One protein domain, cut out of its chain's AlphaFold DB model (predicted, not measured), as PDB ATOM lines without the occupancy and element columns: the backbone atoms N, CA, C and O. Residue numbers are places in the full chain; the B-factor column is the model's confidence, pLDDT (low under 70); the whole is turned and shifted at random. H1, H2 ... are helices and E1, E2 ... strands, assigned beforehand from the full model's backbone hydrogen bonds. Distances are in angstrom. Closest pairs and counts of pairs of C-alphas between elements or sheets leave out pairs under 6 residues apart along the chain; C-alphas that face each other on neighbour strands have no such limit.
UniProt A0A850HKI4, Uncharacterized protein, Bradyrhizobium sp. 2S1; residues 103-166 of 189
ATOM      1  N   ILE A 103     153.697 -22.293 141.085       91.19
ATOM      2  CA  ILE A 103     153.150 -23.344 140.214       91.19
ATOM      3  C   ILE A 103     154.307 -23.889 139.368       91.19
ATOM      4  O   ILE A 103     155.005 -23.130 138.703       91.19
ATOM      5  N   VAL A 104     154.522 -25.198 139.435       93.75
ATOM      6  CA  VAL A 104     155.580 -25.936 138.730       93.75
ATOM      7  C   VAL A 104     155.030 -26.669 137.510       93.75
ATOM      8  O   VAL A 104     155.743 -26.836 136.530       93.75
ATOM      9  N   ALA A 105     153.782 -27.140 137.569       92.06
ATOM     10  CA  ALA A 105     153.154 -27.846 136.457       92.06
ATOM     11  C   ALA A 105     151.630 -27.701 136.489       92.06
ATOM     12  O   ALA A 105     151.037 -27.589 137.567       92.06
ATOM     13  N   THR A 106     151.025 -27.778 135.307       95.38
ATOM     14  CA  THR A 106     149.576 -27.793 135.098       95.38
ATOM     15  C   THR A 106     149.220 -29.036 134.298       95.38
ATOM     16  O   THR A 106     149.784 -29.271 133.232       95.38
ATOM     17  N   TYR A 107     148.288 -29.830 134.815       93.44
ATOM     18  CA  TYR A 107     147.796 -31.041 134.170       93.44
ATOM     19  C   TYR A 107     146.339 -30.818 133.750       93.44
ATOM     20  O   TYR A 107     145.462 -30.863 134.617       93.44
ATOM     21  N   PRO A 108     146.064 -30.540 132.463       92.50
ATOM     22  CA  PRO A 108     144.700 -30.406 131.970       92.50
ATOM     23  C   PRO A 108     144.038 -31.783 131.856       92.50
ATOM     24  O   PRO A 108     144.619 -32.714 131.299       92.50
ATOM     25  N   TYR A 109     142.820 -31.900 132.375       91.50
ATOM     26  CA  TYR A 109     141.951 -33.058 132.203       91.50
ATOM     27  C   TYR A 109     140.872 -32.687 131.196       91.50
ATOM     28  O   TYR A 109     140.113 -31.738 131.413       91.50
ATOM     29  N   ARG A 110     140.848 -33.415 130.079       90.56
ATOM     30  CA  ARG A 110     139.948 -33.173 128.953       90.56
ATOM     31  C   ARG A 110     138.931 -34.297 128.824       90.56
ATOM     32  O   ARG A 110     139.224 -35.429 129.208       90.56
ATOM     33  N   ASP A 111     137.749 -33.972 128.320       86.94
ATOM     34  CA  ASP A 111     136.748 -34.969 127.954       86.94
ATOM     35  C   ASP A 111     137.149 -35.723 126.667       86.94
ATOM     36  O   ASP A 111     138.224 -35.499 126.110       86.94
ATOM     37  N   ALA A 112     136.282 -36.622 126.193       82.31
ATOM     38  CA  ALA A 112     136.516 -37.385 124.965       82.31
ATOM     39  C   ALA A 112     136.585 -36.509 123.696       82.31
ATOM     40  O   ALA A 112     137.199 -36.916 122.717       82.31
ATOM     41  N   ASN A 113     135.997 -35.311 123.723       84.06
ATOM     42  CA  ASN A 113     136.012 -34.356 122.616       84.06
ATOM     43  C   ASN A 113     137.203 -33.382 122.698       84.06
ATOM     44  O   ASN A 113     137.364 -32.519 121.837       84.06
ATOM     45  N   GLY A 114     138.038 -33.489 123.738       83.25
ATOM     46  CA  GLY A 114     139.162 -32.589 123.983       83.25
ATOM     47  C   GLY A 114     138.802 -31.315 124.759       83.25
ATOM     48  O   GLY A 114     139.681 -30.472 124.983       83.25
ATOM     49  N   GLU A 115     137.563 -31.160 125.225       87.12
ATOM     50  CA  GLU A 115     137.119 -30.020 126.026       87.12
ATOM     51  C   GLU A 115     137.730 -30.055 127.431       87.12
ATOM     52  O   GLU A 115     137.765 -31.091 128.094       87.12
ATOM     53  N   LEU A 116     138.222 -28.909 127.913       89.25
ATOM     54  CA  LEU A 116     138.838 -28.813 129.237       89.25
ATOM     55  C   LEU A 116     137.777 -28.918 130.341       89.25
ATOM     56  O   LEU A 116     136.958 -28.018 130.514       89.25
ATOM     57  N   LEU A 117     137.860 -29.977 131.144       89.25
ATOM     58  CA  LEU A 117     136.982 -30.200 132.289       89.25
ATOM     59  C   LEU A 117     137.519 -29.522 133.551       89.25
ATOM     60  O   LEU A 117     136.812 -28.766 134.217       89.25
ATOM     61  N   PHE A 118     138.778 -29.794 133.887       92.31
ATOM     62  CA  PHE A 118     139.464 -29.214 135.039       92.31
ATOM     63  C   PHE A 118     140.986 -29.308 134.877       92.31
ATOM     64  O   PHE A 118     141.504 -30.019 134.020       92.31
ATOM     65  N   GLU A 119     141.717 -28.589 135.720       93.94
ATOM     66  CA  GLU A 119     143.171 -28.624 135.794       93.94
ATOM     67  C   GLU A 119     143.631 -29.027 137.188       93.94
ATOM     68  O   GLU A 119     143.091 -28.576 138.202       93.94
ATOM     69  N   VAL A 120     144.701 -29.817 137.235       93.69
ATOM     70  CA  VAL A 120     145.451 -30.079 138.461       93.69
ATOM     71  C   VAL A 120     146.753 -29.286 138.416       93.69
ATOM     72  O   VAL A 120     147.605 -29.501 137.559       93.69
ATOM     73  N   LEU A 121     146.917 -28.362 139.357       94.50
ATOM     74  CA  LEU A 121     148.105 -27.534 139.535       94.50
ATOM     75  C   LEU A 121     149.035 -28.167 140.568       94.50
ATOM     76  O   LEU A 121     148.611 -28.486 141.682       94.50
ATOM     77  N   ARG A 122     150.317 -28.293 140.228       92.62
ATOM     78  CA  ARG A 122     151.387 -28.718 141.139       92.62
ATOM     79  C   ARG A 122     152.205 -27.512 141.581       92.62
ATOM     80  O   ARG A 122     152.709 -26.777 140.744       92.62
ATOM     81  N   TYR A 123     152.398 -27.361 142.884       90.88
ATOM     82  CA  TYR A 123     153.154 -26.289 143.531       90.88
ATOM     83  C   TYR A 123     154.491 -26.784 144.115       90.88
ATOM     84  O   TYR A 123     154.650 -27.983 144.369       90.88
ATOM     85  N   SER A 124     155.428 -25.855 144.361       86.06
ATOM     86  CA  SER A 124     156.664 -26.075 145.139       86.06
ATOM     87  C   SER A 124     156.702 -25.203 146.407       86.06
ATOM     88  O   SER A 124     156.689 -23.978 146.261       86.06
ATOM     89  N   PRO A 125     156.774 -25.778 147.628       85.69
ATOM     90  CA  PRO A 125     156.970 -27.203 147.931       85.69
ATOM     91  C   PRO A 125     155.754 -28.066 147.551       85.69
ATOM     92  O   PRO A 125     154.655 -27.535 147.392       85.69
ATOM     93  N   LYS A 126     155.968 -29.385 147.367       86.38
ATOM     94  CA  LYS A 126     154.998 -30.333 146.772       86.38
ATOM     95  C   LYS A 126     153.601 -30.157 147.371       86.38
ATOM     96  O   LYS A 126     153.325 -30.605 148.480       86.38
ATOM     97  N   ASN A 127     152.712 -29.554 146.595       85.31
ATOM     98  CA  ASN A 127     151.308 -29.382 146.941       85.31
ATOM     99  C   ASN A 127     150.483 -29.417 145.652       85.31
ATOM    100  O   ASN A 127     150.962 -28.986 144.606       85.31
ATOM    101  N   PHE A 128     149.271 -29.956 145.711       89.94
ATOM    102  CA  PHE A 128     148.385 -30.062 144.555       89.94
ATOM    103  C   PHE A 128     147.082 -29.308 144.822       89.94
ATOM    104  O   PHE A 128     146.555 -29.301 145.941       89.94
ATOM    105  N   ARG A 129     146.567 -28.647 143.787       91.75
ATOM    106  CA  ARG A 129     145.269 -27.964 143.794       91.75
ATOM    107  C   ARG A 129     144.530 -28.278 142.510       91.75
ATOM    108  O   ARG A 129     145.162 -28.501 141.485       91.75
ATOM    109  N   GLN A 130     143.211 -28.286 142.583       93.94
ATOM    110  CA  GLN A 130     142.347 -28.548 141.441       93.94
ATOM    111  C   GLN A 130     141.487 -27.312 141.196       93.94
ATOM    112  O   GLN A 130     141.116 -26.626 142.151       93.94
ATOM    113  N   ARG A 131     141.231 -27.004 139.928       93.88
ATOM    114  CA  ARG A 131     140.356 -25.903 139.520       93.88
ATOM    115  C   ARG A 131     139.653 -26.242 138.217       93.88
ATOM    116  O   ARG A 131     140.218 -26.954 137.393       93.88
ATOM    117  N   ARG A 132     138.483 -25.667 137.991       92.19
ATOM    118  CA  ARG A 132     137.741 -25.773 136.731       92.19
ATOM    119  C   ARG A 132     137.455 -24.392 136.145       92.19
ATOM    120  O   ARG A 132     137.364 -23.424 136.908       92.19
ATOM    121  N   PRO A 133     137.338 -24.270 134.815       92.81
ATOM    122  CA  PRO A 133     136.853 -23.040 134.210       92.81
ATOM    123  C   PRO A 133     135.402 -22.783 134.638       92.81
ATOM    124  O   PRO A 133     134.596 -23.709 134.767       92.81
ATOM    125  N   ASP A 134     135.070 -21.518 134.872       88.62
ATOM    126  CA  ASP A 134     133.688 -21.109 135.095       88.62
ATOM    127  C   ASP A 134     132.924 -21.117 133.762       88.62
ATOM    128  O   ASP A 134     133.298 -20.425 132.814       88.62
ATOM    129  N   ARG A 135     131.831 -21.889 133.694       83.44
ATOM    130  CA  ARG A 135     130.966 -21.962 132.504       83.44
ATOM    131  C   ARG A 135     130.241 -20.643 132.233       83.44
ATOM    132  O   ARG A 135     129.957 -20.337 131.083       83.44
ATOM    133  N   ASN A 136     129.962 -19.867 133.279       85.31
ATOM    134  CA  ASN A 136     129.208 -18.617 133.176       85.31
ATOM    135  C   ASN A 136     130.113 -17.404 132.925       85.31
ATOM    136  O   ASN A 136     129.630 -16.328 132.581       85.31
ATOM    137  N   SER A 137     131.420 -17.533 133.153       85.00
ATOM    138  CA  SER A 137     132.380 -16.434 133.042       85.00
ATOM    139  C   SER A 137     133.701 -16.930 132.448       85.00
ATOM    140  O   SER A 137     134.594 -17.343 133.195       85.00
ATOM    141  N   PRO A 138     133.865 -16.851 131.115       82.44
ATOM    142  CA  PRO A 138     135.105 -17.226 130.446       82.44
ATOM    143  C   PRO A 138     136.321 -16.531 131.075       82.44
ATOM    144  O   PRO A 138     136.312 -15.326 131.321       82.44
ATOM    145  N   GLY A 139     137.370 -17.302 131.367       81.19
ATOM    146  CA  GLY A 139     138.609 -16.804 131.978       81.19
ATOM    147  C   GLY A 139     138.619 -16.763 133.510       81.19
ATOM    148  O   GLY A 139     139.688 -16.576 134.097       81.19
ATOM    149  N   LYS A 140     137.480 -16.990 134.182       88.62
ATOM    150  CA  LYS A 140     137.452 -17.201 135.636       88.62
ATOM    151  C   LYS A 140     137.665 -18.672 135.982       88.62
ATOM    152  O   LYS A 140     137.238 -19.575 135.266       88.62
ATOM    153  N   TRP A 141     138.325 -18.889 137.116       90.56
ATOM    154  CA  TRP A 141     138.619 -20.212 137.656       90.56
ATOM    155  C   TRP A 141     137.875 -20.423 138.968       90.56
ATOM    156  O   TRP A 141     137.965 -19.594 139.875       90.56
ATOM    157  N   ILE A 142     137.197 -21.561 139.077       89.38
ATOM    158  CA  ILE A 142     136.553 -22.037 140.300       89.38
ATOM    159  C   ILE A 142     137.480 -23.081 140.931       89.38
ATOM    160  O   ILE A 142     137.936 -24.002 140.255       89.38
ATOM    161  N   TRP A 143     137.800 -22.926 142.217       89.94
ATOM    162  CA  TRP A 143     138.795 -23.737 142.940       89.94
ATOM    163  C   TRP A 143     138.214 -25.027 143.542       89.94
ATOM    164  O   TRP A 143     138.504 -25.381 144.685       89.94
ATOM    165  N   ASP A 144     137.400 -25.724 142.756       87.25
ATOM    166  CA  ASP A 144     136.839 -27.041 143.047       87.25
ATOM    167  C   ASP A 144     136.707 -27.856 141.749       87.25
ATOM    168  O   ASP A 144     137.037 -27.387 140.654       87.25
ATOM    169  N   VAL A 145     136.253 -29.099 141.883       87.12
ATOM    170  CA  VAL A 145     135.893 -29.988 140.762       87.12
ATOM    171  C   VAL A 145     134.463 -30.506 140.909       87.12
ATOM    172  O   VAL A 145     134.110 -31.563 140.388       87.12
ATOM    173  N   GLU A 146     133.632 -29.792 141.669       84.44
ATOM    174  CA  GLU A 146     132.268 -30.227 141.946       84.44
ATOM    175  C   GLU A 146     131.401 -30.089 140.688       84.44
ATOM    176  O   GLU A 146     131.459 -29.087 139.973       84.44
ATOM    177  N   GLY A 147     130.632 -31.137 140.379       82.50
ATOM    178  CA  GLY A 147     129.808 -31.203 139.168       82.50
ATOM    179  C   GLY A 147     130.574 -31.492 137.869       82.50
ATOM    180  O   GLY A 147     129.978 -31.419 136.796       82.50
ATOM    181  N   VAL A 148     131.869 -31.830 137.938       86.00
ATOM    182  CA  VAL A 148     132.681 -32.185 136.763       86.00
ATOM    183  C   VAL A 148     132.886 -33.707 136.680       86.00
ATOM    184  O   VAL A 148     133.245 -34.322 137.688       86.00
ATOM    185  N   PRO A 149     132.691 -34.341 135.503       84.06
ATOM    186  CA  PRO A 149     132.968 -35.762 135.318       84.06
ATOM    187  C   PRO A 149     134.418 -36.119 135.667       84.06
ATOM    188  O   PRO A 149     135.361 -35.429 135.272       84.06
ATOM    189  N   ARG A 150     134.608 -37.227 136.391       82.94
ATOM    190  CA  ARG A 150     135.943 -37.759 136.681       82.94
ATOM    191  C   ARG A 150     136.422 -38.569 135.488       82.94
ATOM    192  O   ARG A 150     135.910 -39.654 135.237       82.94
ATOM    193  N   VAL A 151     137.414 -38.038 134.786       84.69
ATOM    194  CA  VAL A 151     138.024 -38.688 133.624       84.69
ATOM    195  C   VAL A 151     139.449 -39.147 133.942       84.69
ATOM    196  O   VAL A 151     140.143 -38.490 134.730       84.69
ATOM    197  N   PRO A 152     139.912 -40.259 133.345       84.06
ATOM    198  CA  PRO A 152     141.326 -40.604 133.315       84.06
ATOM    199  C   PRO A 152     142.175 -39.451 132.772       84.06
ATOM    200  O   PRO A 152     141.742 -38.663 131.931       84.06
ATOM    201  N   TYR A 153     143.406 -39.346 133.264       78.06
ATOM    202  CA  TYR A 153     144.349 -38.377 132.722       78.06
ATOM    203  C   TYR A 153     144.729 -38.784 131.293       78.06
ATOM    204  O   TYR A 153     145.077 -39.944 131.085       78.06
ATOM    205  N   ARG A 154     144.689 -37.829 130.350       76.81
ATOM    206  CA  ARG A 154     144.921 -38.057 128.908       76.81
ATOM    207  C   ARG A 154     143.917 -39.029 128.274       76.81
ATOM    208  O   ARG A 154     144.286 -39.961 127.568       76.81
ATOM    209  N   LEU A 155     142.634 -38.838 128.599       78.62
ATOM    210  CA  LEU A 155     141.543 -39.658 128.069       78.62
ATOM    211  C   LEU A 155     141.507 -39.699 126.526       78.62
ATOM    212  O   LEU A 155     141.378 -40.805 126.007       78.62
ATOM    213  N   PRO A 156     141.648 -38.578 125.785       73.75
ATOM    214  CA  PRO A 156     141.693 -38.626 124.321       73.75
ATOM    215  C   PRO A 156     142.790 -39.553 123.787       73.75
ATOM    216  O   PRO A 156     142.529 -40.416 122.956       73.75
ATOM    217  N   GLU A 157     143.998 -39.443 124.336       76.00
ATOM    218  CA  GLU A 157     145.156 -40.221 123.903       76.00
ATOM    219  C   GLU A 157     145.021 -41.711 124.260       76.00
ATOM    220  O   GLU A 157     145.476 -42.579 123.516       76.00
ATOM    221  N   LEU A 158     144.372 -42.027 125.387       70.88
ATOM    222  CA  LEU A 158     144.048 -43.405 125.766       70.88
ATOM    223  C   LEU A 158     143.018 -44.034 124.820       70.88
ATOM    224  O   LEU A 158     143.136 -45.212 124.492       70.88
ATOM    225  N   ASN A 159     142.022 -43.265 124.373       72.88
ATOM    226  CA  ASN A 159     141.021 -43.757 123.429       72.88
ATOM    227  C   ASN A 159     141.643 -44.063 122.059       72.88
ATOM    228  O   ASN A 159     141.385 -45.132 121.512       72.88
ATOM    229  N   GLU A 160     142.520 -43.192 121.549       69.56
ATOM    230  CA  GLU A 160     143.254 -43.434 120.295       69.56
ATOM    231  C   GLU A 160     144.108 -44.715 120.360       69.56
ATOM    232  O   GLU A 160     144.167 -45.483 119.400       69.56
ATOM    233  N   GLN A 161     144.734 -44.992 121.510       60.03
ATOM    234  CA  GLN A 161     145.512 -46.219 121.713       60.03
ATOM    235  C   GLN A 161     144.643 -47.483 121.676       60.03
ATOM    236  O   GLN A 161     145.039 -48.475 121.068       60.03
ATOM    237  N   ILE A 162     143.449 -47.447 122.276       62.09
ATOM    238  CA  ILE A 162     142.511 -48.579 122.235       62.09
ATOM    239  C   ILE A 162     141.989 -48.792 120.810       62.09
ATOM    240  O   ILE A 162     141.878 -49.932 120.365       62.09
ATOM    241  N   GLU A 163     141.699 -47.717 120.073       60.53
ATOM    242  CA  GLU A 163     141.237 -47.813 118.686       60.53
ATOM    243  C   GLU A 163     142.279 -48.458 117.763       60.53
ATOM    244  O   GLU A 163     141.916 -49.318 116.956       60.53
ATOM    245  N   LEU A 164     143.564 -48.138 117.941       57.72
ATOM    246  CA  LEU A 164     144.668 -48.707 117.159       57.72
ATOM    247  C   LEU A 164     145.016 -50.162 117.531       57.72
ATOM    248  O   LEU A 164     145.482 -50.912 116.674       57.72
ATOM    249  N   GLU A 165     144.773 -50.585 118.774       55.09
ATOM    250  CA  GLU A 165     145.111 -51.926 119.278       55.09
ATOM    251  C   GLU A 165     143.928 -52.914 119.309       55.09
ATOM    252  O   GLU A 165     143.940 -53.860 120.097       55.09
ATOM    253  N   HIS A 166     142.913 -52.762 118.447       48.28
ATOM    254  CA  HIS A 166     141.826 -53.746 118.311       48.28
ATOM    255  C   HIS A 166     142.323 -55.119 117.792       48.28
ATOM    256  O   HIS A 166     142.066 -55.526 116.660       48.28
TER     257      HIS A 166
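What this domain is: This is residues 103 to 166 of the 189 residues of an uncharacterized protein of Bradyrhizobium sp. 2S1 (UniProt A0A850HKI4). Look first for a small, strongly twisted sheet of three strands, E1, E2 and E3, with one helix, H1, pointing away from the region where E1 ends. A long loop, residues 134 to 154, leads from E3 to H1, and residues 160 to 166 stick out. The printed part has 64 residues, with three named strands and then one named helix along the chain; the sheet's order is E1, E2, E3, antiparallel throughout, and the class is mixed, helices and strands. The whole is loose, with a radius of gyration of the C-alphas of 13.6 A, and flat, spanning 40 by 32 by 17 A.

How they stand to each other: Begin with E1, residues 103 to 110, an edge strand; it forms a hairpin with the inner strand E2, residues 116 to 124, antiparallel at 161 degrees, where N 107 and O 120 are 2.8 A apart. E2 forms a second hairpin with the other edge strand, E3, residues 127 to 133, antiparallel at 154 degrees, with N 121 and O 129 2.8 A apart. The three strands are a meander, each the antiparallel neighbour of the one before. Residues 132 to 133 of E3 also pair with residues 141 to 142, antiparallel. Farther on, H1, residues 155 to 164, is only just not on the sheet, with 4 pairs of C-alphas within 10 A. Its closest C-alphas to E1 are those of Leu 155 and Arg 110, 6.7 A apart, while H1 and E2 are apart. In H1 every O i to N i+4 pair is within hydrogen-bond range.

Where its parts are: Find C-alpha 103 at (153.150, -23.344, 140.214); from there E1 runs 19.9 A to C-alpha 110. E2 measures 24.0 A and E3 20.3 A. H1 runs 14.5 A to C-alpha 164 at (144.668, -48.707, 117.159).

The domain as a whole: The C-alphas of Pro 125 and His 166 are the two farthest apart, at 42.6 A. The printed part has no cut; the link from E3 to H1 is long. Look for low confidence at residues 160 to 166, with pLDDT under 70.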